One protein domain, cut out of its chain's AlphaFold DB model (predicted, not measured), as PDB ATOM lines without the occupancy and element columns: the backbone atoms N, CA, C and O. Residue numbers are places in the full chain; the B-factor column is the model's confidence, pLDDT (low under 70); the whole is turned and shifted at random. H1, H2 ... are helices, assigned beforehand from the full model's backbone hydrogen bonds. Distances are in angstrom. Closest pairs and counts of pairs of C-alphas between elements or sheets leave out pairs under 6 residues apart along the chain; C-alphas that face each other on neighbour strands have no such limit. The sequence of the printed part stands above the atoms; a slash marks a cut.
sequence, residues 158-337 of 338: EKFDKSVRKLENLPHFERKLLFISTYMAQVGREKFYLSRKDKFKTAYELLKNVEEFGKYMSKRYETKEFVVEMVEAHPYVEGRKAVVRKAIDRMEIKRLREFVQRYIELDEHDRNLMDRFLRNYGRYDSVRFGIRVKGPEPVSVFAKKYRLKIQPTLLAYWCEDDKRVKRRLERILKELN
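This is residues 158 to 337 of the 338 residues of an uncharacterized protein of Thermosipho sp. JL129W03 (UniProt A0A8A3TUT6). The model is an elongated body of short, crossed helices in two groups, H1 to H5 towards one end and H8 to H11 towards the other, with H6 and H7 between them. H2 runs from the first group towards H8, the longest helix, and H6 crosses both of these; H10 and H11 pack on H8, H9 packs on H10 and H11, and the long link of residues 285 to 296 runs from H8 to H9. The printed part has 180 residues with eleven named helices, H1 to H11 in order along the chain, and no named strand; its class is all helix. The whole is compact, with a radius of gyration of the C-alphas of 16.4 A, and the C-alphas span 50 by 29 by 28 A.

H8, residues 268 to 284, has 17 residues and measures 24.5 A from first to last C-alpha; C-alpha 268 is at (-23.589, -27.431, 53.964). Before it come H6, residues 235 to 248, 19.7 A long, and H7, residues 253 to 265, 18.9 A long. After it come H9, residues 297 to 305, H10, residues 310 to 318, and H11, residues 323 to 335, which is 18.6 A long and ends with C-alpha 335 at (-20.432, -40.581, 47.841). The printed part begins with H1, residues 158 to 168, whose C-alpha 158 is at (-47.628, -10.327, 50.842). H2, residues 172 to 185, is 19.9 A long. H3 holds residues 197 to 206, H4 residues 210 to 217 and H5 residues 221 to 231.

H8 is the hub, touching four helices. It touches H6 about perpendicular, at 84 degrees, with the C-alphas of Val 243 and Gly 282 closest at 4.7 A. With residues 277 to 284 alone it touches H10 at a steep tilt of 54 degrees, opposite ways; the C-alphas of Asn 280 and Ala 316 are closest, 4.7 A apart. With residues 270 to 274 alone it touches H11, about perpendicular at 86 degrees, closest at the C-alphas of Leu 273 and Leu 329, 6.9 A. H8 and H2 only just touch, with 3 pairs of C-alphas within 8 A, the closest being Met 184 and Asp 275 at 5.2 A. H9 and H10 form a helical hairpin, with the C-alphas of Ala 303 and Ile 310 closest at 5.6 A. H9 touches H11 too, at the C-alphas of Pro 298 and Lys 334, 6.0 A. Towards the other end, H2 touches H6, closest at the C-alphas of Ala 185 and Arg 240, 4.9 A, and H5, closest at those of Leu 178 and Met 230, 5.5 A. H1 touches H5 at a steep tilt of 51 degrees, with the C-alphas of Phe 160 and Val 228 closest at 5.5 A, and H4, at those of Glu 168 and Val 210, 5.9 A. H3 and H4 form a helical hairpin at a shallow tilt of 26 degrees, closest at the C-alphas of Leu 206 and Phe 213, 4.9 A. H7 touches H3 with residues 264 to 265 alone, the C-alphas of Lys 201 and Ile 264 being 6.2 A apart. H1 and H8, for instance, are apart. Every O i to N i+4 pair is within hydrogen-bond range in H1, H2, H3, H4, H8, H9, H10 and H11; in H5 6 of 7 are, in H6 8 of 10 and in H7 8 of 9.

The two C-alphas farthest apart are those of Lys 215 and Gly 290, 51.2 A. The printed part has no cut. The links from H2 to H3, 11 residues, and from H8 to H9, 12 residues, are long; the other links are tight. The mean pLDDT of the printed part is 95.6, and no printed residue is under 70.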
ATOM      1  N   GLU A 158     -46.712 -10.274  51.986       95.94
ATOM      2  CA  GLU A 158     -47.628 -10.327  50.842       95.94
ATOM      3  C   GLU A 158     -47.077 -11.169  49.680       95.94
ATOM      4  O   GLU A 158     -47.801 -11.964  49.069       95.94
ATOM      5  N   LYS A 159     -45.790 -11.007  49.346       97.69
ATOM      6  CA  LYS A 159     -45.127 -11.800  48.298       97.69
ATOM      7  C   LYS A 159     -45.000 -13.267  48.696       97.69
ATOM      8  O   LYS A 159     -45.129 -14.132  47.827       97.69
ATOM      9  N   PHE A 160     -44.784 -13.561  49.975       98.56
ATOM     10  CA  PHE A 160     -44.757 -14.923  50.498       98.56
ATOM     11  C   PHE A 160     -46.104 -15.616  50.291       98.56
ATOM     12  O   PHE A 160     -46.138 -16.671  49.660       98.56
ATOM     13  N   ASP A 161     -47.208 -14.994  50.707       98.25
ATOM     14  CA  ASP A 161     -48.549 -15.571  50.554       98.25
ATOM     15  C   ASP A 161     -48.893 -15.818  49.076       98.25
ATOM     16  O   ASP A 161     -49.387 -16.885  48.704       98.25
ATOM     17  N   LYS A 162     -48.560 -14.863  48.195       98.31
ATOM     18  CA  LYS A 162     -48.703 -15.030  46.736       98.31
ATOM     19  C   LYS A 162     -47.858 -16.189  46.201       98.31
ATOM     20  O   LYS A 162     -48.298 -16.896  45.296       98.31
ATOM     21  N   SER A 163     -46.655 -16.381  46.736       98.56
ATOM     22  CA  SER A 163     -45.744 -17.447  46.308       98.56
ATOM     23  C   SER A 163     -46.236 -18.819  46.759       98.56
ATOM     24  O   SER A 163     -46.238 -19.740  45.950       98.56
ATOM     25  N   VAL A 164     -46.745 -18.948  47.989       98.56
ATOM     26  CA  VAL A 164     -47.375 -20.185  48.482       98.56
ATOM     27  C   VAL A 164     -48.551 -20.587  47.585       98.56
ATOM     28  O   VAL A 164     -48.561 -21.707  47.081       98.56
ATOM     29  N   ARG A 165     -49.455 -19.652  47.255       98.12
ATOM     30  CA  ARG A 165     -50.577 -19.906  46.325       98.12
ATOM     31  C   ARG A 165     -50.120 -20.328  44.929       98.12
ATOM     32  O   ARG A 165     -50.734 -21.174  44.287       98.12
ATOM     33  N   LYS A 166     -49.027 -19.750  44.424       98.19
ATOM     34  CA  LYS A 166     -48.442 -20.182  43.145       98.19
ATOM     35  C   LYS A 166     -47.883 -21.603  43.238       98.19
ATOM     36  O   LYS A 166     -48.078 -22.372  42.304       98.19
ATOM     37  N   LEU A 167     -47.236 -21.967  44.348       98.19
ATOM     38  CA  LEU A 167     -46.732 -23.325  44.566       98.19
ATOM     39  C   LEU A 167     -47.867 -24.352  44.670       98.19
ATOM     40  O   LEU A 167     -47.711 -25.451  44.142       98.19
ATOM     41  N   GLU A 168     -49.006 -24.011  45.280       96.81
ATOM     42  CA  GLU A 168     -50.202 -24.876  45.345       96.81
ATOM     43  C   GLU A 168     -50.650 -25.341  43.954       96.81
ATOM     44  O   GLU A 168     -50.949 -26.520  43.768       96.81
ATOM     45  N   ASN A 169     -50.570 -24.463  42.955       96.62
ATOM     46  CA  ASN A 169     -50.971 -24.760  41.578       96.62
ATOM     47  C   ASN A 169     -49.934 -25.560  40.768       96.62
ATOM     48  O   ASN A 169     -50.206 -25.936  39.630       96.62
ATOM     49  N   LEU A 170     -48.742 -25.824  41.315       97.75
ATOM     50  CA  LEU A 170     -47.701 -26.590  40.625       97.75
ATOM     51  C   LEU A 170     -47.752 -28.082  40.976       97.75
ATOM     52  O   LEU A 170     -48.038 -28.427  42.124       97.75
ATOM     53  N   PRO A 171     -47.379 -28.988  40.054       97.12
ATOM     54  CA  PRO A 171     -47.161 -30.392  40.383       97.12
ATOM     55  C   PRO A 171     -46.084 -30.569  41.462       97.12
ATOM     56  O   PRO A 171     -45.088 -29.845  41.494       97.12
ATOM     57  N   HIS A 172     -46.223 -31.597  42.306       96.19
ATOM     58  CA  HIS A 172     -45.268 -31.895  43.389       96.19
ATOM     59  C   HIS A 172     -43.810 -31.974  42.915       96.19
ATOM     60  O   HIS A 172     -42.894 -31.487  43.577       96.19
ATOM     61  N   PHE A 173     -43.591 -32.577  41.745       95.12
ATOM     62  CA  PHE A 173     -42.259 -32.679  41.163       95.12
ATOM     63  C   PHE A 173     -41.672 -31.299  40.833       95.12
ATOM     64  O   PHE A 173     -40.554 -31.015  41.252       95.12
ATOM     65  N   GLU A 174     -42.443 -30.409  40.203       96.44
ATOM     66  CA  GLU A 174     -42.007 -29.040  39.890       96.44
ATOM     67  C   GLU A 174     -41.696 -28.229  41.153       96.44
ATOM     68  O   GLU A 174     -40.686 -27.529  41.213       96.44
ATOM     69  N   ARG A 175     -42.482 -28.384  42.227       97.94
ATOM     70  CA  ARG A 175     -42.183 -27.737  43.520       97.94
ATOM     71  C   ARG A 175     -40.819 -28.163  44.066       97.94
ATOM     72  O   ARG A 175     -40.047 -27.327  44.536       97.94
ATOM     73  N   LYS A 176     -40.505 -29.460  43.982       97.25
ATOM     74  CA  LYS A 176     -39.204 -30.018  44.387       97.25
ATOM     75  C   LYS A 176     -38.060 -29.498  43.523       97.25
ATOM     76  O   LYS A 176     -36.990 -29.207  44.055       97.25
ATOM     77  N   LEU A 177     -38.285 -29.361  42.219       97.12
ATOM     78  CA  LEU A 177     -37.317 -28.785  41.291       97.12
ATOM     79  C   LEU A 177     -37.027 -27.316  41.606       97.12
ATOM     80  O   LEU A 177     -35.859 -26.927  41.669       97.12
ATOM     81  N   LEU A 178     -38.064 -26.513  41.854       97.94
ATOM     82  CA  LEU A 178     -37.914 -25.116  42.266       97.94
ATOM     83  C   LEU A 178     -37.162 -25.009  43.588       97.94
ATOM     84  O   LEU A 178     -36.216 -24.237  43.684       97.94
ATOM     85  N   PHE A 179     -37.511 -25.828  44.581       98.50
ATOM     86  CA  PHE A 179     -36.828 -25.826  45.872       98.50
ATOM     87  C   PHE A 179     -35.327 -26.091  45.720       98.50
ATOM     88  O   PHE A 179     -34.509 -25.315  46.212       98.50
ATOM     89  N   ILE A 180     -34.957 -27.165  45.012       98.12
ATOM     90  CA  ILE A 180     -33.551 -27.544  44.837       98.12
ATOM     91  C   ILE A 180     -32.811 -26.516  43.989       98.12
ATOM     92  O   ILE A 180     -31.754 -26.049  44.396       98.12
ATOM     93  N   SER A 181     -33.362 -26.112  42.843       98.38
ATOM     94  CA  SER A 181     -32.692 -25.137  41.976       98.38
ATOM     95  C   SER A 181     -32.522 -23.775  42.648       98.38
ATOM     96  O   SER A 181     -31.449 -23.186  42.535       98.38
ATOM     97  N   THR A 182     -33.518 -23.302  43.403       98.50
ATOM     98  CA  THR A 182     -33.405 -22.073  44.197       98.50
ATOM     99  C   THR A 182     -32.356 -22.222  45.280       98.50
ATOM    100  O   THR A 182     -31.466 -21.379  45.354       98.50
ATOM    101  N   TYR A 183     -32.393 -23.301  46.065       98.19
ATOM    102  CA  TYR A 183     -31.396 -23.521  47.109       98.19
ATOM    103  C   TYR A 183     -29.982 -23.525  46.548       98.19
ATOM    104  O   TYR A 183     -29.134 -22.774  47.024       98.19
ATOM    105  N   MET A 184     -29.758 -24.283  45.472       98.06
ATOM    106  CA  MET A 184     -28.475 -24.336  44.783       98.06
ATOM    107  C   MET A 184     -28.075 -22.977  44.210       98.06
ATOM    108  O   MET A 184     -26.890 -22.697  44.097       98.06
ATOM    109  N   ALA A 185     -29.012 -22.100  43.861       97.50
ATOM    110  CA  ALA A 185     -28.719 -20.792  43.285       97.50
ATOM    111  C   ALA A 185     -28.425 -19.693  44.315       97.50
ATOM    112  O   ALA A 185     -27.797 -18.697  43.947       97.50
ATOM    113  N   GLN A 186     -28.842 -19.855  45.575       94.81
ATOM    114  CA  GLN A 186     -28.667 -18.835  46.609       94.81
ATOM    115  C   GLN A 186     -27.200 -18.440  46.833       94.81
ATOM    116  O   GLN A 186     -26.255 -19.185  46.551       94.81
ATOM    117  N   VAL A 187     -27.028 -17.226  47.355       91.25
ATOM    118  CA  VAL A 187     -25.750 -16.664  47.794       91.25
ATOM    119  C   VAL A 187     -25.771 -16.462  49.307       91.25
ATOM    120  O   VAL A 187     -26.831 -16.193  49.869       91.25
ATOM    121  N   GLY A 188     -24.613 -16.590  49.965       85.81
ATOM    122  CA  GLY A 188     -24.458 -16.249  51.391       85.81
ATOM    123  C   GLY A 188     -25.287 -17.108  52.338       85.81
ATOM    124  O   GLY A 188     -25.792 -16.620  53.349       85.81
ATOM    125  N   ARG A 189     -25.488 -18.381  51.989       90.62
ATOM    126  CA  ARG A 189     -26.349 -19.288  52.752       90.62
ATOM    127  C   ARG A 189     -25.639 -19.996  53.909       90.62
ATOM    128  O   ARG A 189     -26.279 -20.811  54.556       90.62
ATOM    129  N   GLU A 190     -24.381 -19.701  54.262       85.12
ATOM    130  CA  GLU A 190     -23.688 -20.478  55.315       85.12
ATOM    131  C   GLU A 190     -24.414 -20.440  56.671       85.12
ATOM    132  O   GLU A 190     -24.413 -21.423  57.409       85.12
ATOM    133  N   LYS A 191     -25.073 -19.318  56.994       87.12
ATOM    134  CA  LYS A 191     -25.834 -19.127  58.244       87.12
ATOM    135  C   LYS A 191     -27.352 -19.248  58.069       87.12
ATOM    136  O   LYS A 191     -28.094 -18.945  59.001       87.12
ATOM    137  N   PHE A 192     -27.819 -19.656  56.891       92.94
ATOM    138  CA  PHE A 192     -29.244 -19.754  56.598       92.94
ATOM    139  C   PHE A 192     -29.893 -20.909  57.374       92.94
ATOM    140  O   PHE A 192     -29.314 -21.982  57.535       92.94
ATOM    141  N   TYR A 193     -31.123 -20.709  57.856       94.56
ATOM    142  CA  TYR A 193     -31.856 -21.717  58.628       94.56
ATOM    143  C   TYR A 193     -31.914 -23.101  57.966       94.56
ATOM    144  O   TYR A 193     -31.720 -24.103  58.662       94.56
ATOM    145  N   LEU A 194     -32.160 -23.147  56.649       95.56
ATOM    146  CA  LEU A 194     -32.243 -24.392  55.875       95.56
ATOM    147  C   LEU A 194     -30.877 -25.005  55.552       95.56
ATOM    148  O   LEU A 194     -30.828 -26.109  55.029       95.56
ATOM    149  N   SER A 195     -29.771 -24.352  55.896       95.25
ATOM    150  CA  SER A 195     -28.436 -24.942  55.750       95.25
ATOM    151  C   SER A 195     -28.174 -26.061  56.742       95.25
ATOM    152  O   SER A 195     -27.311 -26.909  56.527       95.25
ATOM    153  N   ARG A 196     -28.989 -26.155  57.793       94.44
ATOM    154  CA  ARG A 196     -29.017 -27.326  58.662       94.44
ATOM    155  C   ARG A 196     -29.698 -28.496  57.963       94.44
ATOM    156  O   ARG A 196     -30.833 -28.372  57.509       94.44
ATOM    157  N   LYS A 197     -29.010 -29.637  57.935       92.69
ATOM    158  CA  LYS A 197     -29.440 -30.871  57.263       92.69
ATOM    159  C   LYS A 197     -30.865 -31.302  57.633       92.69
ATOM    160  O   LYS A 197     -31.679 -31.550  56.749       92.69
ATOM    161  N   ASP A 198     -31.200 -31.318  58.924       95.00
ATOM    162  CA  ASP A 198     -32.540 -31.676  59.411       95.00
ATOM    163  C   ASP A 198     -33.614 -30.687  58.928       95.00
ATOM    164  O   ASP A 198     -34.704 -31.089  58.518       95.00
ATOM    165  N   LYS A 199     -33.295 -29.386  58.918       97.00
ATOM    166  CA  LYS A 199     -34.216 -28.329  58.476       97.00
ATOM    167  C   LYS A 199     -34.426 -28.340  56.970       97.00
ATOM    168  O   LYS A 199     -35.562 -28.153  56.538       97.00
ATOM    169  N   PHE A 200     -33.365 -28.594  56.205       96.94
ATOM    170  CA  PHE A 200     -33.419 -28.786  54.758       96.94
ATOM    171  C   PHE A 200     -34.330 -29.957  54.393       96.94
ATOM    172  O   PHE A 200     -35.289 -29.787  53.643       96.94
ATOM    173  N   LYS A 201     -34.053 -31.129  54.979       97.44
ATOM    174  CA  LYS A 201     -34.795 -32.371  54.744       97.44
ATOM    175  C   LYS A 201     -36.273 -32.207  55.073       97.44
ATOM    176  O   LYS A 201     -37.115 -32.479  54.223       97.44
ATOM    177  N   THR A 202     -36.572 -31.656  56.250       98.06
ATOM    178  CA  THR A 202     -37.951 -31.385  56.679       98.06
ATOM    179  C   THR A 202     -38.673 -30.482  55.678       98.06
ATOM    180  O   THR A 202     -39.758 -30.819  55.212       98.06
ATOM    181  N   ALA A 203     -38.070 -29.351  55.291       98.19
ATOM    182  CA  ALA A 203     -38.686 -28.430  54.335       98.19
ATOM    183  C   ALA A 203     -38.937 -29.091  52.969       98.19
ATOM    184  O   ALA A 203     -40.002 -28.914  52.384       98.19
ATOM    185  N   TYR A 204     -37.976 -29.879  52.480       98.12
ATOM    186  CA  TYR A 204     -38.084 -30.579  51.204       98.12
ATOM    187  C   TYR A 204     -39.181 -31.658  51.207       98.12
ATOM    188  O   TYR A 204     -39.910 -31.817  50.225       98.12
ATOM    189  N   GLU A 205     -39.326 -32.399  52.305       97.38
ATOM    190  CA  GLU A 205     -40.364 -33.422  52.464       97.38
ATOM    191  C   GLU A 205     -41.765 -32.810  52.567       97.38
ATOM    192  O   GLU A 205     -42.711 -33.345  51.978       97.38
ATOM    193  N   LEU A 206     -41.890 -31.661  53.240       98.25
ATOM    194  CA  LEU A 206     -43.152 -30.936  53.395       98.25
ATOM    195  C   LEU A 206     -43.723 -30.407  52.075       98.25
ATOM    196  O   LEU A 206     -44.922 -30.183  52.009       98.25
ATOM    197  N   LEU A 207     -42.946 -30.295  50.988       97.69
ATOM    198  CA  LEU A 207     -43.454 -29.856  49.671       97.69
ATOM    199  C   LEU A 207     -44.619 -30.710  49.127       97.69
ATOM    200  O   LEU A 207     -45.351 -30.259  48.240       97.69
ATOM    201  N   LYS A 208     -44.805 -31.926  49.668       96.94
ATOM    202  CA  LYS A 208     -45.964 -32.790  49.386       96.94
ATOM    203  C   LYS A 208     -47.290 -32.144  49.808       96.94
ATOM    204  O   LYS A 208     -48.296 -32.360  49.142       96.94
ATOM    205  N   ASN A 209     -47.271 -31.346  50.876       97.69
ATOM    206  CA  ASN A 209     -48.401 -30.600  51.411       97.69
ATOM    207  C   ASN A 209     -48.007 -29.116  51.512       97.69
ATOM    208  O   ASN A 209     -47.315 -28.698  52.441       97.69
ATOM    209  N   VAL A 210     -48.444 -28.314  50.537       97.56
ATOM    210  CA  VAL A 210     -48.044 -26.899  50.443       97.56
ATOM    211  C   VAL A 210     -48.536 -26.081  51.633       97.56
ATOM    212  O   VAL A 210     -47.846 -25.148  52.037       97.56
ATOM    213  N   GLU A 211     -49.657 -26.458  52.248       97.56
ATOM    214  CA  GLU A 211     -50.168 -25.780  53.437       97.56
ATOM    215  C   GLU A 211     -49.216 -25.973  54.630       97.56
ATOM    216  O   GLU A 211     -48.812 -25.006  55.281       97.56
ATOM    217  N   GLU A 212     -48.797 -27.214  54.896       98.31
ATOM    218  CA  GLU A 212     -47.829 -27.513  55.959       98.31
ATOM    219  C   GLU A 212     -46.456 -26.902  55.666       98.31
ATOM    220  O   GLU A 212     -45.832 -26.324  56.561       98.31
ATOM    221  N   PHE A 213     -46.002 -26.971  54.412       98.62
ATOM    222  CA  PHE A 213     -44.786 -26.299  53.961       98.62
ATOM    223  C   PHE A 213     -44.865 -24.787  54.206       98.62
ATOM    224  O   PHE A 213     -43.955 -24.211  54.800       98.62
ATOM    225  N   GLY A 214     -45.972 -24.144  53.827       98.44
ATOM    226  CA  GLY A 214     -46.221 -22.724  54.054       98.44
ATOM    227  C   GLY A 214     -46.184 -22.369  55.540       98.44
ATOM    228  O   GLY A 214     -45.455 -21.460  55.938       98.44
ATOM    229  N   LYS A 215     -46.875 -23.134  56.396       98.50
ATOM    230  CA  LYS A 215     -46.844 -22.960  57.864       98.50
ATOM    231  C   LYS A 215     -45.443 -23.142  58.451       98.50
ATOM    232  O   LYS A 215     -45.079 -22.468  59.415       98.50
ATOM    233  N   TYR A 216     -44.647 -24.056  57.904       98.44
ATOM    234  CA  TYR A 216     -43.269 -24.262  58.336       98.44
ATOM    235  C   TYR A 216     -42.372 -23.080  57.936       98.44
ATOM    236  O   TYR A 216     -41.630 -22.556  58.771       98.44
ATOM    237  N   MET A 217     -42.488 -22.617  56.688       98.38
ATOM    238  CA  MET A 217     -41.666 -21.546  56.118       98.38
ATOM    239  C   MET A 217     -42.082 -20.140  56.574       98.38
ATOM    240  O   MET A 217     -41.265 -19.222  56.536       98.38
ATOM    241  N   SER A 218     -43.305 -19.949  57.071       97.94
ATOM    242  CA  SER A 218     -43.784 -18.650  57.567       97.94
ATOM    243  C   SER A 218     -43.181 -18.237  58.916       97.94
ATOM    244  O   SER A 218     -43.240 -17.065  59.290       97.94
ATOM    245  N   LYS A 219     -42.554 -19.170  59.646       96.31
ATOM    246  CA  LYS A 219     -42.005 -18.926  60.992       96.31
ATOM    247  C   LYS A 219     -40.837 -17.938  61.013       96.31
ATOM    248  O   LYS A 219     -40.518 -17.403  62.073       96.31
ATOM    249  N   ARG A 220     -40.154 -17.732  59.881       95.69
ATOM    250  CA  ARG A 220     -38.970 -16.866  59.783       95.69
ATOM    251  C   ARG A 220     -39.004 -16.068  58.488       95.69
ATOM    252  O   ARG A 220     -39.375 -16.586  57.442       95.69
ATOM    253  N   TYR A 221     -38.564 -14.815  58.538       95.12
ATOM    254  CA  TYR A 221     -38.487 -13.985  57.333       95.12
ATOM    255  C   TYR A 221     -37.477 -14.526  56.312       95.12
ATOM    256  O   TYR A 221     -37.764 -14.509  55.124       95.12
ATOM    257  N   GLU A 222     -36.357 -15.100  56.763       94.44
ATOM    258  CA  GLU A 222     -35.379 -15.749  55.873       94.44
ATOM    259  C   GLU A 222     -35.993 -16.910  55.066       94.44
ATOM    260  O   GLU A 222     -35.693 -17.080  53.886       94.44
ATOM    261  N   THR A 223     -36.895 -17.697  55.666       97.38
ATOM    262  CA  THR A 223     -37.585 -18.793  54.973       97.38
ATOM    263  C   THR A 223     -38.747 -18.286  54.122       97.38
ATOM    264  O   THR A 223     -38.978 -18.837  53.048       97.38
ATOM    265  N   LYS A 224     -39.429 -17.203  54.525       98.25
ATOM    266  CA  LYS A 224     -40.390 -16.504  53.654       98.25
ATOM    267  C   LYS A 224     -39.714 -16.019  52.370       98.25
ATOM    268  O   LYS A 224     -40.211 -16.273  51.279       98.25
ATOM    269  N   GLU A 225     -38.556 -15.375  52.503       96.38
ATOM    270  CA  GLU A 225     -37.765 -14.866  51.379       96.38
ATOM    271  C   GLU A 225     -37.323 -15.993  50.444       96.38
ATOM    272  O   GLU A 225     -37.484 -15.870  49.234       96.38
ATOM    273  N   PHE A 226     -36.877 -17.128  50.987       97.94
ATOM    274  CA  PHE A 226     -36.570 -18.313  50.185       97.94
ATOM    275  C   PHE A 226     -37.770 -18.788  49.350       97.94
ATOM    276  O   PHE A 226     -37.617 -19.089  48.169       97.94
ATOM    277  N   VAL A 227     -38.977 -18.828  49.927       98.62
ATOM    278  CA  VAL A 227     -40.193 -19.216  49.188       98.62
ATOM    279  C   VAL A 227     -40.538 -18.197  48.102       98.62
ATOM    280  O   VAL A 227     -40.937 -18.590  47.008       98.62
ATOM    281  N   VAL A 228     -40.322 -16.902  48.351       98.44
ATOM    282  CA  VAL A 228     -40.428 -15.879  47.300       98.44
ATOM    283  C   VAL A 228     -39.409 -16.140  46.189       98.44
ATOM    284  O   VAL A 228     -39.769 -16.109  45.019       98.44
ATOM    285  N   GLU A 229     -38.163 -16.484  46.519       97.94
ATOM    286  CA  GLU A 229     -37.121 -16.826  45.537       97.94
ATOM    287  C   GLU A 229     -37.375 -18.136  44.773       97.94
ATOM    288  O   GLU A 229     -36.830 -18.340  43.684       97.94
ATOM    289  N   MET A 230     -38.210 -19.041  45.285       98.38
ATOM    290  CA  MET A 230     -38.663 -20.196  44.499       98.38
ATOM    291  C   MET A 230     -39.428 -19.745  43.254       98.38
ATOM    292  O   MET A 230     -39.235 -20.314  42.182       98.38
ATOM    293  N   VAL A 231     -40.227 -18.687  43.379       97.50
ATOM    294  CA  VAL A 231     -41.153 -18.220  42.342       97.50
ATOM    295  C   VAL A 231     -40.617 -17.019  41.558       97.50
ATOM    296  O   VAL A 231     -40.792 -16.949  40.347       97.50
ATOM    297  N   GLU A 232     -40.006 -16.059  42.247       95.94
ATOM    298  CA  GLU A 232     -39.577 -14.762  41.719       95.94
ATOM    299  C   GLU A 232     -38.267 -14.352  42.412       95.94
ATOM    300  O   GLU A 232     -38.244 -13.502  43.311       95.94
ATOM    301  N   ALA A 233     -37.151 -14.993  42.052       97.31
ATOM    302  CA  ALA A 233     -35.847 -14.667  42.620       97.31
ATOM    303  C   ALA A 233     -35.316 -13.317  42.108       97.31
ATOM    304  O   ALA A 233     -35.788 -12.758  41.118       97.31
ATOM    305  N   HIS A 234     -34.319 -12.768  42.804       97.38
ATOM    306  CA  HIS A 234     -33.583 -11.611  42.304       97.38
ATOM    307  C   HIS A 234     -32.913 -12.005  40.973       97.38
ATOM    308  O   HIS A 234     -32.456 -13.148  40.878       97.38
ATOM    309  N   PRO A 235     -32.777 -11.111  39.969       97.94
ATOM    310  CA  PRO A 235     -32.277 -11.490  38.644       97.94
ATOM    311  C   PRO A 235     -30.963 -12.284  38.677       97.94
ATOM    312  O   PRO A 235     -30.831 -13.294  37.994       97.94
ATOM    313  N   TYR A 236     -30.029 -11.908  39.556       97.69
ATOM    314  CA  TYR A 236     -28.769 -12.639  39.763       97.69
ATOM    315  C   TYR A 236     -28.989 -14.102  40.198       97.69
ATOM    316  O   TYR A 236     -28.321 -15.016  39.714       97.69
ATOM    317  N   VAL A 237     -29.937 -14.337  41.108       97.56
ATOM    318  CA  VAL A 237     -30.291 -15.679  41.586       97.56
ATOM    319  C   VAL A 237     -31.054 -16.440  40.500       97.56
ATOM    320  O   VAL A 237     -30.761 -17.612  40.289       97.56
ATOM    321  N   GLU A 238     -31.945 -15.791  39.742       98.12
ATOM    322  CA  GLU A 238     -32.613 -16.418  38.587       98.12
ATOM    323  C   GLU A 238     -31.615 -16.889  37.522       98.12
ATOM    324  O   GLU A 238     -31.714 -18.015  37.035       98.12
ATOM    325  N   GLY A 239     -30.586 -16.091  37.223       97.94
ATOM    326  CA  GLY A 239     -29.503 -16.507  36.330       97.94
ATOM    327  C   GLY A 239     -28.818 -17.786  36.816       97.94
ATOM    328  O   GLY A 239     -28.598 -18.719  36.045       97.94
ATOM    329  N   ARG A 240     -28.547 -17.880  38.123       97.94
ATOM    330  CA  ARG A 240     -27.948 -19.070  38.751       97.94
ATOM    331  C   ARG A 240     -28.899 -20.273  38.748       97.94
ATOM    332  O   ARG A 240     -28.438 -21.389  38.495       97.94
ATOM    333  N   LYS A 241     -30.205 -20.060  38.962       98.12
ATOM    334  CA  LYS A 241     -31.254 -21.093  38.846       98.12
ATOM    335  C   LYS A 241     -31.281 -21.664  37.432       98.12
ATOM    336  O   LYS A 241     -31.183 -22.875  37.260       98.12
ATOM    337  N   ALA A 242     -31.331 -20.810  36.413       97.81
ATOM    338  CA  ALA A 242     -31.371 -21.240  35.016       97.81
ATOM    339  C   ALA A 242     -30.164 -22.113  34.636       97.81
ATOM    340  O   ALA A 242     -30.297 -23.108  33.924       97.81
ATOM    341  N   VAL A 243     -28.983 -21.781  35.155       96.94
ATOM    342  CA  VAL A 243     -27.771 -22.561  34.908       96.94
ATOM    343  C   VAL A 243     -27.810 -23.915  35.607       96.94
ATOM    344  O   VAL A 243     -27.534 -24.925  34.963       96.94
ATOM    345  N   VAL A 244     -28.165 -23.976  36.895       97.50
ATOM    346  CA  VAL A 244     -28.207 -25.265  37.607       97.50
ATOM    347  C   VAL A 244     -29.284 -26.192  37.032       97.50
ATOM    348  O   VAL A 244     -29.088 -27.407  36.956       97.50
ATOM    349  N   ARG A 245     -30.386 -25.620  36.527       97.38
ATOM    350  CA  ARG A 245     -31.455 -26.352  35.835       97.38
ATOM    351  C   ARG A 245     -30.950 -27.117  34.615       97.38
ATOM    352  O   ARG A 245     -31.390 -28.237  34.405       97.38
ATOM    353  N   LYS A 246     -29.932 -26.627  33.896       96.69
ATOM    354  CA  LYS A 246     -29.316 -27.390  32.792       96.69
ATOM    355  C   LYS A 246     -28.715 -28.729  33.223       96.69
ATOM    356  O   LYS A 246     -28.662 -29.650  32.412       96.69
ATOM    357  N   ALA A 247     -28.230 -28.835  34.461       95.94
ATOM    358  CA  ALA A 247     -27.773 -30.107  35.010       95.94
ATOM    359  C   ALA A 247     -28.967 -30.958  35.456       95.94
ATOM    360  O   ALA A 247     -29.093 -32.107  35.044       95.94
ATOM    361  N   ILE A 248     -29.853 -30.371  36.265       96.38
ATOM    362  CA  ILE A 248     -31.000 -31.056  36.875       96.38
ATOM    363  C   ILE A 248     -31.942 -31.638  35.812       96.38
ATOM    364  O   ILE A 248     -32.321 -32.799  35.912       96.38
ATOM    365  N   ASP A 249     -32.262 -30.871  34.771       95.44
ATOM    366  CA  ASP A 249     -33.228 -31.254  33.733       95.44
ATOM    367  C   ASP A 249     -32.685 -32.307  32.766       95.44
ATOM    368  O   ASP A 249     -33.451 -32.956  32.057       95.44
ATOM    369  N   ARG A 250     -31.364 -32.521  32.743       95.12
ATOM    370  CA  ARG A 250     -30.767 -33.651  32.020       95.12
ATOM    371  C   ARG A 250     -30.880 -34.968  32.774       95.12
ATOM    372  O   ARG A 250     -30.780 -36.023  32.149       95.12
ATOM    373  N   MET A 251     -31.033 -34.928  34.094       95.38
ATOM    374  CA  MET A 251     -31.129 -36.140  34.894       95.38
ATOM    375  C   MET A 251     -32.505 -36.776  34.690       95.38
ATOM    376  O   MET A 251     -33.536 -36.143  34.903       95.38
ATOM    377  N   GLU A 252     -32.537 -38.061  34.332       93.25
ATOM    378  CA  GLU A 252     -33.781 -38.842  34.333       93.25
ATOM    379  C   GLU A 252     -34.442 -38.774  35.726       93.25
ATOM    380  O   GLU A 252     -33.746 -38.826  36.741       93.25
ATOM    381  N   ILE A 253     -35.780 -38.737  35.801       93.44
ATOM    382  CA  ILE A 253     -36.532 -38.522  37.058       93.44
ATOM    383  C   ILE A 253     -36.066 -39.449  38.195       93.44
ATOM    384  O   ILE A 253     -35.901 -39.001  39.330       93.44
ATOM    385  N   LYS A 254     -35.831 -40.739  37.908       94.62
ATOM    386  CA  LYS A 254     -35.349 -41.716  38.901       94.62
ATOM    387  C   LYS A 254     -33.967 -41.334  39.448       94.62
ATOM    388  O   LYS A 254     -33.776 -41.331  40.660       94.62
ATOM    389  N   ARG A 255     -33.043 -40.960  38.560       95.19
ATOM    390  CA  ARG A 255     -31.670 -40.554  38.898       95.19
ATOM    391  C   ARG A 255     -31.653 -39.224  39.640       95.19
ATOM    392  O   ARG A 255     -30.902 -39.073  40.591       95.19
ATOM    393  N   LEU A 256     -32.515 -38.280  39.262       95.88
ATOM    394  CA  LEU A 256     -32.640 -37.016  39.979       95.88
ATOM    395  C   LEU A 256     -33.138 -37.221  41.414       95.88
ATOM    396  O   LEU A 256     -32.623 -36.599  42.337       95.88
ATOM    397  N   ARG A 257     -34.129 -38.099  41.625       94.56
ATOM    398  CA  ARG A 257     -34.607 -38.427  42.980       94.56
ATOM    399  C   ARG A 257     -33.482 -39.002  43.838       94.56
ATOM    400  O   ARG A 257     -33.313 -38.558  44.968       94.56
ATOM    401  N   GLU A 258     -32.711 -39.934  43.283       95.81
ATOM    402  CA  GLU A 258     -31.545 -40.523  43.947       95.81
ATOM    403  C   GLU A 258     -30.472 -39.466  44.256       95.81
ATOM    404  O   GLU A 258     -29.998 -39.381  45.388       95.81
ATOM    405  N   PHE A 259     -30.148 -38.607  43.284       97.38
ATOM    406  CA  PHE A 259     -29.221 -37.492  43.469       97.38
ATOM    407  C   PHE A 259     -29.660 -36.598  44.632       97.38
ATOM    408  O   PHE A 259     -28.874 -36.334  45.536       97.38
ATOM    409  N   VAL A 260     -30.925 -36.160  44.636       96.56
ATOM    410  CA  VAL A 260     -31.443 -35.248  45.662       96.56
ATOM    411  C   VAL A 260     -31.460 -35.906  47.039       96.56
ATOM    412  O   VAL A 260     -31.098 -35.255  48.015       96.56
ATOM    413  N   GLN A 261     -31.825 -37.189  47.134       94.94
ATOM    414  CA  GLN A 261     -31.781 -37.928  48.398       94.94
ATOM    415  C   GLN A 261     -30.385 -37.906  49.015       94.94
ATOM    416  O   GLN A 261     -30.256 -37.644  50.203       94.94
ATOM    417  N   ARG A 262     -29.343 -38.113  48.212       96.25
ATOM    418  CA  ARG A 262     -27.960 -38.097  48.702       96.25
ATOM    419  C   ARG A 262     -27.447 -36.684  48.947       96.25
ATOM    420  O   ARG A 262     -26.762 -36.445  49.932       96.25
ATOM    421  N   TYR A 263     -27.828 -35.735  48.096       97.25
ATOM    422  CA  TYR A 263     -27.512 -34.318  48.261       97.25
ATOM    423  C   TYR A 263     -28.021 -33.761  49.599       97.25
ATOM    424  O   TYR A 263     -27.304 -33.015  50.258       97.25
ATOM    425  N   ILE A 264     -29.228 -34.151  50.028       95.94
ATOM    426  CA  ILE A 264     -29.794 -33.786  51.339       95.94
ATOM    427  C   ILE A 264     -28.893 -34.254  52.489       95.94
ATOM    428  O   ILE A 264     -28.839 -33.607  53.534       95.94
ATOM    429  N   GLU A 265     -28.203 -35.380  52.317       95.62
ATOM    430  CA  GLU A 265     -27.399 -35.984  53.372       95.62
ATOM    431  C   GLU A 265     -26.021 -35.322  53.540       95.62
ATOM    432  O   GLU A 265     -25.412 -35.496  54.601       95.62
ATOM    433  N   LEU A 266     -25.580 -34.525  52.560       95.88
ATOM    434  CA  LEU A 266     -24.337 -33.757  52.598       95.88
ATOM    435  C   LEU A 266     -24.394 -32.609  53.620       95.88
ATOM    436  O   LEU A 266     -25.425 -31.943  53.807       95.88
ATOM    437  N   ASP A 267     -23.249 -32.316  54.237       94.62
ATOM    438  CA  ASP A 267     -23.096 -31.095  55.025       94.62
ATOM    439  C   ASP A 267     -23.203 -29.837  54.135       94.62
ATOM    440  O   ASP A 267     -23.159 -29.901  52.904       94.62
ATOM    441  N   GLU A 268     -23.408 -28.665  54.741       95.00
ATOM    442  CA  GLU A 268     -23.589 -27.431  53.964       95.00
ATOM    443  C   GLU A 268     -22.346 -27.045  53.152       95.00
ATOM    444  O   GLU A 268     -22.457 -26.443  52.084       95.00
ATOM    445  N   HIS A 269     -21.147 -27.378  53.624       94.12
ATOM    446  CA  HIS A 269     -19.929 -27.060  52.893       94.12
ATOM    447  C   HIS A 269     -19.817 -27.911  51.619       94.12
ATOM    448  O   HIS A 269     -19.489 -27.387  50.553       94.12
ATOM    449  N   ASP A 270     -20.147 -29.197  51.709       96.25
ATOM    450  CA  ASP A 270     -20.184 -30.114  50.572       96.25
ATOM    451  C   ASP A 270     -21.305 -29.766  49.595       96.25
ATOM    452  O   ASP A 270     -21.073 -29.750  48.382       96.25
ATOM    453  N   ARG A 271     -22.487 -29.379  50.095       97.00
ATOM    454  CA  ARG A 271     -23.559 -28.834  49.246       97.00
ATOM    455  C   ARG A 271     -23.102 -27.581  48.512       97.00
ATOM    456  O   ARG A 271     -23.262 -27.500  47.301       97.00
ATOM    457  N   ASN A 272     -22.447 -26.639  49.192       95.75
ATOM    458  CA  ASN A 272     -21.904 -25.438  48.550       95.75
ATOM    459  C   ASN A 272     -20.950 -25.747  47.392       95.75
ATOM    460  O   ASN A 272     -21.049 -25.121  46.331       95.75
ATOM    461  N   LEU A 273     -20.051 -26.715  47.580       96.75
ATOM    462  CA  LEU A 273     -19.120 -27.146  46.542       96.75
ATOM    463  C   LEU A 273     -19.843 -27.851  45.384       96.75
ATOM    464  O   LEU A 273     -19.587 -27.538  44.220       96.75
ATOM    465  N   MET A 274     -20.790 -28.742  45.686       97.94
ATOM    466  CA  MET A 274     -21.615 -29.413  44.676       97.94
ATOM    467  C   MET A 274     -22.431 -28.414  43.849       97.94
ATOM    468  O   MET A 274     -22.492 -28.514  42.624       97.94
ATOM    469  N   ASP A 275     -23.009 -27.404  44.489       97.50
ATOM    470  CA  ASP A 275     -23.841 -26.421  43.807       97.50
ATOM    471  C   ASP A 275     -23.005 -25.560  42.855       97.50
ATOM    472  O   ASP A 275     -23.429 -25.304  41.727       97.50
ATOM    473  N   ARG A 276     -21.793 -25.146  43.270       96.56
ATOM    474  CA  ARG A 276     -20.828 -24.479  42.372       96.56
ATOM    475  C   ARG A 276     -20.487 -25.360  41.180       96.56
ATOM    476  O   ARG A 276     -20.532 -24.888  40.045       96.56
ATOM    477  N   PHE A 277     -20.194 -26.633  41.426       97.56
ATOM    478  CA  PHE A 277     -19.873 -27.593  40.379       97.56
ATOM    479  C   PHE A 277     -21.019 -27.757  39.365       97.56
ATOM    480  O   PHE A 277     -20.788 -27.650  38.161       97.56
ATOM    481  N   LEU A 278     -22.267 -27.921  39.816       98.00
ATOM    482  CA  LEU A 278     -23.424 -28.042  38.920       98.00
ATOM    483  C   LEU A 278     -23.744 -26.743  38.170       98.00
ATOM    484  O   LEU A 278     -24.143 -26.786  37.004       98.00
ATOM    485  N   ARG A 279     -23.529 -25.576  38.789       97.69
ATOM    486  CA  ARG A 279     -23.626 -24.299  38.069       97.69
ATOM    487  C   ARG A 279     -22.529 -24.184  37.009       97.69
ATOM    488  O   ARG A 279     -22.817 -23.855  35.864       97.69
ATOM    489  N   ASN A 280     -21.285 -24.536  37.321       96.94
ATOM    490  CA  ASN A 280     -20.221 -24.562  36.314       96.94
ATOM    491  C   ASN A 280     -20.545 -25.539  35.173       96.94
ATOM    492  O   ASN A 280     -20.396 -25.171  34.011       96.94
ATOM    493  N   TYR A 281     -21.104 -26.719  35.465       96.81
ATOM    494  CA  TYR A 281     -21.591 -27.637  34.430       96.81
ATOM    495  C   TYR A 281     -22.578 -26.942  33.485       96.81
ATOM    496  O   TYR A 281     -22.404 -26.970  32.266       96.81
ATOM    497  N   GLY A 282     -23.598 -26.282  34.041       96.81
ATOM    498  CA  GLY A 282     -24.630 -25.615  33.250       96.81
ATOM    499  C   GLY A 282     -24.079 -24.511  32.344       96.81
ATOM    500  O   GLY A 282     -24.544 -24.354  31.210       96.81
ATOM    501  N   ARG A 283     -23.047 -23.784  32.796       94.94
ATOM    502  CA  ARG A 283     -22.372 -22.748  31.993       94.94
ATOM    503  C   ARG A 283     -21.745 -23.331  30.735       94.94
ATOM    504  O   ARG A 283     -21.827 -22.712  29.678       94.94
ATOM    505  N   TYR A 284     -21.176 -24.529  30.838       93.75
ATOM    506  CA  TYR A 284     -20.459 -25.174  29.742       93.75
ATOM    507  C   TYR A 284     -21.293 -26.179  28.938       93.75
ATOM    508  O   TYR A 284     -20.850 -26.578  27.866       93.75
ATOM    509  N   ASP A 285     -22.507 -26.562  29.371       92.81
ATOM    510  CA  ASP A 285     -23.331 -27.580  28.680       92.81
ATOM    511  C   ASP A 285     -23.581 -27.272  27.193       92.81
ATOM    512  O   ASP A 285     -23.705 -28.185  26.367       92.81
ATOM    513  N   SER A 286     -23.655 -25.983  26.859       85.44
ATOM    514  CA  SER A 286     -23.932 -25.480  25.509       85.44
ATOM    515  C   SER A 286     -22.692 -24.937  24.793       85.44
ATOM    516  O   SER A 286     -22.808 -24.487  23.658       85.44
ATOM    517  N   VAL A 287     -21.518 -24.970  25.427       85.75
ATOM    518  CA  VAL A 287     -20.282 -24.430  24.853       85.75
ATOM    519  C   VAL A 287     -19.525 -25.547  24.145       85.75
ATOM    520  O   VAL A 287     -19.217 -26.586  24.730       85.75
ATOM    521  N   ARG A 288     -19.222 -25.340  22.862       82.88
ATOM    522  CA  ARG A 288     -18.379 -26.249  22.084       82.88
ATOM    523  C   ARG A 288     -16.930 -25.817  22.233       82.88
ATOM    524  O   ARG A 288     -16.503 -24.847  21.619       82.88
ATOM    525  N   PHE A 289     -16.183 -26.546  23.047       78.94
ATOM    526  CA  PHE A 289     -14.740 -26.383  23.116       78.94
ATOM    527  C   PHE A 289     -14.095 -27.179  21.981       78.94
ATOM    528  O   PHE A 289     -14.423 -28.346  21.780       78.94
ATOM    529  N   GLY A 290     -13.167 -26.557  21.249       83.62
ATOM    530  CA  GLY A 290     -12.361 -27.234  20.223       83.62
ATOM    531  C   GLY A 290     -11.358 -28.245  20.795       83.62
ATOM    532  O   GLY A 290     -10.655 -28.909  20.043       83.62
ATOM    533  N   ILE A 291     -11.298 -28.372  22.123       84.94
ATOM    534  CA  ILE A 291     -10.413 -29.278  22.848       84.94
ATOM    535  C   ILE A 291     -11.230 -30.260  23.688       84.94
ATOM    536  O   ILE A 291     -12.267 -29.908  24.253       84.94
ATOM    537  N   ARG A 292     -10.741 -31.498  23.798       88.06
ATOM    538  CA  ARG A 292     -11.280 -32.487  24.736       88.06
ATOM    539  C   ARG A 292     -10.478 -32.443  26.020       88.06
ATOM    540  O   ARG A 292      -9.289 -32.751  26.028       88.06
ATOM    541  N   VAL A 293     -11.149 -32.107  27.109       90.56
ATOM    542  CA  VAL A 293     -10.534 -32.093  28.431       90.56
ATOM    543  C   VAL A 293     -10.587 -33.501  29.019       90.56
ATOM    544  O   VAL A 293     -11.585 -34.210  28.860       90.56
ATOM    545  N   LYS A 294      -9.493 -33.923  29.662       91.94
ATOM    546  CA  LYS A 294      -9.411 -35.154  30.465       91.94
ATOM    547  C   LYS A 294      -9.599 -34.805  31.939       91.94
ATOM    548  O   LYS A 294      -9.352 -33.674  32.340       91.94
ATOM    549  N   GLY A 295      -9.998 -35.762  32.762       91.75
ATOM    550  CA  GLY A 295     -10.046 -35.564  34.206       91.75
ATOM    551  C   GLY A 295     -10.258 -36.872  34.953       91.75
ATOM    552  O   GLY A 295     -10.252 -37.937  34.329       91.75
ATOM    553  N   PRO A 296     -10.391 -36.800  36.282       94.75
ATOM    554  CA  PRO A 296     -10.360 -37.978  37.129       94.75
ATOM    555  C   PRO A 296     -11.613 -38.841  36.927       94.75
ATOM    556  O   PRO A 296     -12.707 -38.352  36.623       94.75
ATOM    557  N   GLU A 297     -11.449 -40.150  37.112       95.56
ATOM    558  CA  GLU A 297     -12.500 -41.148  36.910       95.56
ATOM    559  C   GLU A 297     -13.810 -40.849  37.669       95.56
ATOM    560  O   GLU A 297     -14.865 -40.924  37.030       95.56
ATOM    561  N   PRO A 298     -13.805 -40.420  38.954       96.69
ATOM    562  CA  PRO A 298     -15.036 -40.139  39.696       96.69
ATOM    563  C   PRO A 298     -15.962 -39.133  39.008       96.69
ATOM    564  O   PRO A 298     -17.182 -39.272  39.070       96.69
ATOM    565  N   VAL A 299     -15.390 -38.152  38.303       96.94
ATOM    566  CA  VAL A 299     -16.143 -37.126  37.570       96.94
ATOM    567  C   VAL A 299     -16.836 -37.737  36.351       96.94
ATOM    568  O   VAL A 299     -18.006 -37.459  36.085       96.94
ATOM    569  N   SER A 300     -16.142 -38.621  35.634       96.19
ATOM    570  CA  SER A 300     -16.700 -39.325  34.473       96.19
ATOM    571  C   SER A 300     -17.765 -40.347  34.879       96.19
ATOM    572  O   SER A 300     -18.785 -40.471  34.198       96.19
ATOM    573  N   VAL A 301     -17.557 -41.058  35.992       97.00
ATOM    574  CA  VAL A 301     -18.542 -41.991  36.563       97.00
ATOM    575  C   VAL A 301     -19.796 -41.236  36.993       97.00
ATOM    576  O   VAL A 301     -20.893 -41.628  36.598       97.00
ATOM    577  N   PHE A 302     -19.643 -40.109  37.695       97.75
ATOM    578  CA  PHE A 302     -20.764 -39.246  38.072       97.75
ATOM    579  C   PHE A 302     -21.552 -38.768  36.846       97.75
ATOM    580  O   PHE A 302     -22.776 -38.900  36.802       97.75
ATOM    581  N   ALA A 303     -20.860 -38.285  35.806       97.12
ATOM    582  CA  ALA A 303     -21.512 -37.842  34.576       97.12
ATOM    583  C   ALA A 303     -22.356 -38.959  33.939       97.12
ATOM    584  O   ALA A 303     -23.525 -38.752  33.614       97.12
ATOM    585  N   LYS A 304     -21.796 -40.170  33.822       96.56
ATOM    586  CA  LYS A 304     -22.503 -41.342  33.282       96.56
ATOM    587  C   LYS A 304     -23.684 -41.759  34.167       96.56
ATOM    588  O   LYS A 304     -24.771 -42.025  33.639       96.56
ATOM    589  N   LYS A 305     -23.505 -41.779  35.495       96.38
ATOM    590  CA  LYS A 305     -24.553 -42.129  36.470       96.38
ATOM    591  C   LYS A 305     -25.732 -41.167  36.413       96.38
ATOM    592  O   LYS A 305     -26.862 -41.618  36.532       96.38
ATOM    593  N   TYR A 306     -25.515 -39.886  36.140       97.00
ATOM    594  CA  TYR A 306     -26.590 -38.888  36.108       97.00
ATOM    595  C   TYR A 306     -26.958 -38.395  34.698       97.00
ATOM    596  O   TYR A 306     -27.693 -37.423  34.570       97.00
ATOM    597  N   ARG A 307     -26.503 -39.082  33.633       96.31
ATOM    598  CA  ARG A 307     -26.751 -38.728  32.212       96.31
ATOM    599  C   ARG A 307     -26.293 -37.310  31.828       96.31
ATOM    600  O   ARG A 307     -26.804 -36.712  30.881       96.31
ATOM    601  N   LEU A 308     -25.296 -36.783  32.527       96.62
ATOM    602  CA  LEU A 308     -24.679 -35.504  32.196       96.62
ATOM    603  C   LEU A 308     -23.666 -35.672  31.057       96.62
ATOM    604  O   LEU A 308     -23.063 -36.735  30.876       96.62
ATOM    605  N   LYS A 309     -23.438 -34.605  30.288       95.44
ATOM    606  CA  LYS A 309     -22.399 -34.599  29.254       95.44
ATOM    607  C   LYS A 309     -21.018 -34.573  29.903       95.44
ATOM    608  O   LYS A 309     -20.681 -33.626  30.604       95.44
ATOM    609  N   ILE A 310     -20.178 -35.546  29.562       94.69
ATOM    610  CA  ILE A 310     -18.840 -35.702  30.155       94.69
ATOM    611  C   ILE A 310     -17.991 -34.426  30.027       94.69
ATOM    612  O   ILE A 310     -17.404 -33.995  31.011       94.69
ATOM    613  N   GLN A 311     -17.929 -33.799  28.846       94.62
ATOM    614  CA  GLN A 311     -17.051 -32.639  28.622       94.62
ATOM    615  C   GLN A 311     -17.401 -31.429  29.517       94.62
ATOM    616  O   GLN A 311     -16.526 -30.989  30.258       94.62
ATOM    617  N   PRO A 312     -18.655 -30.936  29.553       95.69
ATOM    618  CA  PRO A 312     -19.076 -29.922  30.523       95.69
ATOM    619  C   PRO A 312     -18.831 -30.312  31.985       95.69
ATOM    620  O   PRO A 312     -18.445 -29.462  32.780       95.69
ATOM    621  N   THR A 313     -19.010 -31.587  32.347       96.56
ATOM    622  CA  THR A 313     -18.734 -32.064  33.712       96.56
ATOM    623  C   THR A 313     -17.246 -31.977  34.059       96.56
ATOM    624  O   THR A 313     -16.893 -31.531  35.148       96.56
ATOM    625  N   LEU A 314     -16.360 -32.348  33.132       95.88
ATOM    626  CA  LEU A 314     -14.913 -32.226  33.320       95.88
ATOM    627  C   LEU A 314     -14.475 -30.760  33.385       95.88
ATOM    628  O   LEU A 314     -13.682 -30.402  34.248       95.88
ATOM    629  N   LEU A 315     -15.018 -29.900  32.527       95.19
ATOM    630  CA  LEU A 315     -14.745 -28.461  32.567       95.19
ATOM    631  C   LEU A 315     -15.170 -27.843  33.899       95.19
ATOM    632  O   LEU A 315     -14.407 -27.090  34.493       95.19
ATOM    633  N   ALA A 316     -16.345 -28.223  34.406       95.62
ATOM    634  CA  ALA A 316     -16.826 -27.771  35.702       95.62
ATOM    635  C   ALA A 316     -15.906 -28.174  36.861       95.62
ATOM    636  O   ALA A 316     -15.729 -27.396  37.795       95.62
ATOM    637  N   TYR A 317     -15.308 -29.367  36.786       96.50
ATOM    638  CA  TYR A 317     -14.302 -29.828  37.742       96.50
ATOM    639  C   TYR A 317     -13.023 -28.976  37.681       96.50
ATOM    640  O   TYR A 317     -12.465 -28.624  38.718       96.50
ATOM    641  N   TRP A 318     -12.581 -28.601  36.479       94.69
ATOM    642  CA  TRP A 318     -11.365 -27.806  36.288       94.69
ATOM    643  C   TRP A 318     -11.508 -26.318  36.612       94.69
ATOM    644  O   TRP A 318     -10.492 -25.638  36.692       94.69
ATOM    645  N   CYS A 319     -12.720 -25.816  36.859       93.12
ATOM    646  CA  CYS A 319     -12.914 -24.463  37.388       93.12
ATOM    647  C   CYS A 319     -12.405 -24.282  38.824       93.12
ATOM    648  O   CYS A 319     -12.265 -23.149  39.274       93.12
ATOM    649  N   GLU A 320     -12.198 -25.370  39.567       93.00
ATOM    650  CA  GLU A 320     -11.649 -25.307  40.917       93.00
ATOM    651  C   GLU A 320     -10.113 -25.402  40.837       93.00
ATOM    652  O   GLU A 320      -9.538 -26.458  40.545       93.00
ATOM    653  N   ASP A 321      -9.425 -24.291  41.104       87.44
ATOM    654  CA  ASP A 321      -7.959 -24.230  41.024       87.44
ATOM    655  C   ASP A 321      -7.289 -24.963  42.198       87.44
ATOM    656  O   ASP A 321      -6.314 -25.703  42.009       87.44
ATOM    657  N   ASP A 322      -7.865 -24.858  43.399       93.62
ATOM    658  CA  ASP A 322      -7.328 -25.450  44.625       93.62
ATOM    659  C   ASP A 322      -7.397 -26.993  44.602       93.62
ATOM    660  O   ASP A 322      -8.456 -27.624  44.502       93.62
ATOM    661  N   LYS A 323      -6.231 -27.631  44.748       93.12
ATOM    662  CA  LYS A 323      -6.075 -29.093  44.783       93.12
ATOM    663  C   LYS A 323      -6.817 -29.755  45.952       93.12
ATOM    664  O   LYS A 323      -7.314 -30.870  45.795       93.12
ATOM    665  N   ARG A 324      -6.890 -29.112  47.121       94.94
ATOM    666  CA  ARG A 324      -7.631 -29.612  48.293       94.94
ATOM    667  C   ARG A 324      -9.131 -29.601  48.017       94.94
ATOM    668  O   ARG A 324      -9.803 -30.590  48.312       94.94
ATOM    669  N   VAL A 325      -9.629 -28.532  47.395       95.25
ATOM    670  CA  VAL A 325     -11.042 -28.410  47.005       95.25
ATOM    671  C   VAL A 325     -11.405 -29.457  45.952       95.25
ATOM    672  O   VAL A 325     -12.391 -30.167  46.128       95.25
ATOM    673  N   LYS A 326     -10.559 -29.666  44.934       95.81
ATOM    674  CA  LYS A 326     -10.748 -30.739  43.939       95.81
ATOM    675  C   LYS A 326     -10.826 -32.134  44.558       95.81
ATOM    676  O   LYS A 326     -11.760 -32.876  44.273       95.81
ATOM    677  N   ARG A 327      -9.909 -32.479  45.471       95.69
ATOM    678  CA  ARG A 327      -9.955 -33.765  46.199       95.69
ATOM    679  C   ARG A 327     -11.229 -33.919  47.027       95.69
ATOM    680  O   ARG A 327     -11.756 -35.021  47.151       95.69
ATOM    681  N   ARG A 328     -11.723 -32.829  47.626       97.25
ATOM    682  CA  ARG A 328     -13.001 -32.833  48.345       97.25
ATOM    683  C   ARG A 328     -14.163 -33.080  47.385       97.25
ATOM    684  O   ARG A 328     -14.946 -33.982  47.647       97.25
ATOM    685  N   LEU A 329     -14.206 -32.384  46.248       97.81
ATOM    686  CA  LEU A 329     -15.205 -32.610  45.202       97.81
ATOM    687  C   LEU A 329     -15.196 -34.063  44.708       97.81
ATOM    688  O   LEU A 329     -16.253 -34.674  44.620       97.81
ATOM    689  N   GLU A 330     -14.029 -34.661  44.457       97.12
ATOM    690  CA  GLU A 330     -13.935 -36.075  44.067       97.12
ATOM    691  C   GLU A 330     -14.548 -37.025  45.106       97.12
ATOM    692  O   GLU A 330     -15.216 -37.985  44.721       97.12
ATOM    693  N   ARG A 331     -14.354 -36.767  46.408       96.81
ATOM    694  CA  ARG A 331     -14.984 -37.558  47.482       96.81
ATOM    695  C   ARG A 331     -16.502 -37.416  47.465       96.81
ATOM    696  O   ARG A 331     -17.182 -38.434  47.423       96.81
ATOM    697  N   ILE A 332     -17.012 -36.186  47.375       97.44
ATOM    698  CA  ILE A 332     -18.457 -35.931  47.279       97.44
ATOM    699  C   ILE A 332     -19.041 -36.663  46.064       97.44
ATOM    700  O   ILE A 332     -20.056 -37.343  46.169       97.44
ATOM    701  N   LEU A 333     -18.393 -36.578  44.897       97.25
ATOM    702  CA  LEU A 333     -18.864 -37.259  43.687       97.25
ATOM    703  C   LEU A 333     -18.888 -38.785  43.857       97.25
ATOM    704  O   LEU A 333     -19.812 -39.424  43.361       97.25
ATOM    705  N   LYS A 334     -17.916 -39.373  44.572       95.06
ATOM    706  CA  LYS A 334     -17.924 -40.806  44.917       95.06
ATOM    707  C   LYS A 334     -19.079 -41.158  45.852       95.06
ATOM    708  O   LYS A 334     -19.798 -42.107  45.561       95.06
ATOM    709  N   GLU A 335     -19.307 -40.386  46.910       93.00
ATOM    710  CA  GLU A 335     -20.432 -40.581  47.841       93.00
ATOM    711  C   GLU A 335     -21.788 -40.482  47.121       93.00
ATOM    712  O   GLU A 335     -22.688 -41.298  47.318       93.00
ATOM    713  N   LEU A 336     -21.915 -39.551  46.173       91.88
ATOM    714  CA  LEU A 336     -23.092 -39.450  45.310       91.88
ATOM    715  C   LEU A 336     -23.204 -40.589  44.278       91.88
ATOM    716  O   LEU A 336     -24.256 -40.723  43.649       91.88
ATOM    717  N   ASN A 337     -22.182 -41.433  44.110       83.06
ATOM    718  CA  ASN A 337     -22.185 -42.567  43.180       83.06
ATOM    719  C   ASN A 337     -22.457 -43.934  43.833       83.06
ATOM    720  O   ASN A 337     -22.989 -44.787  43.124       83.06
TER     721      ASN A 337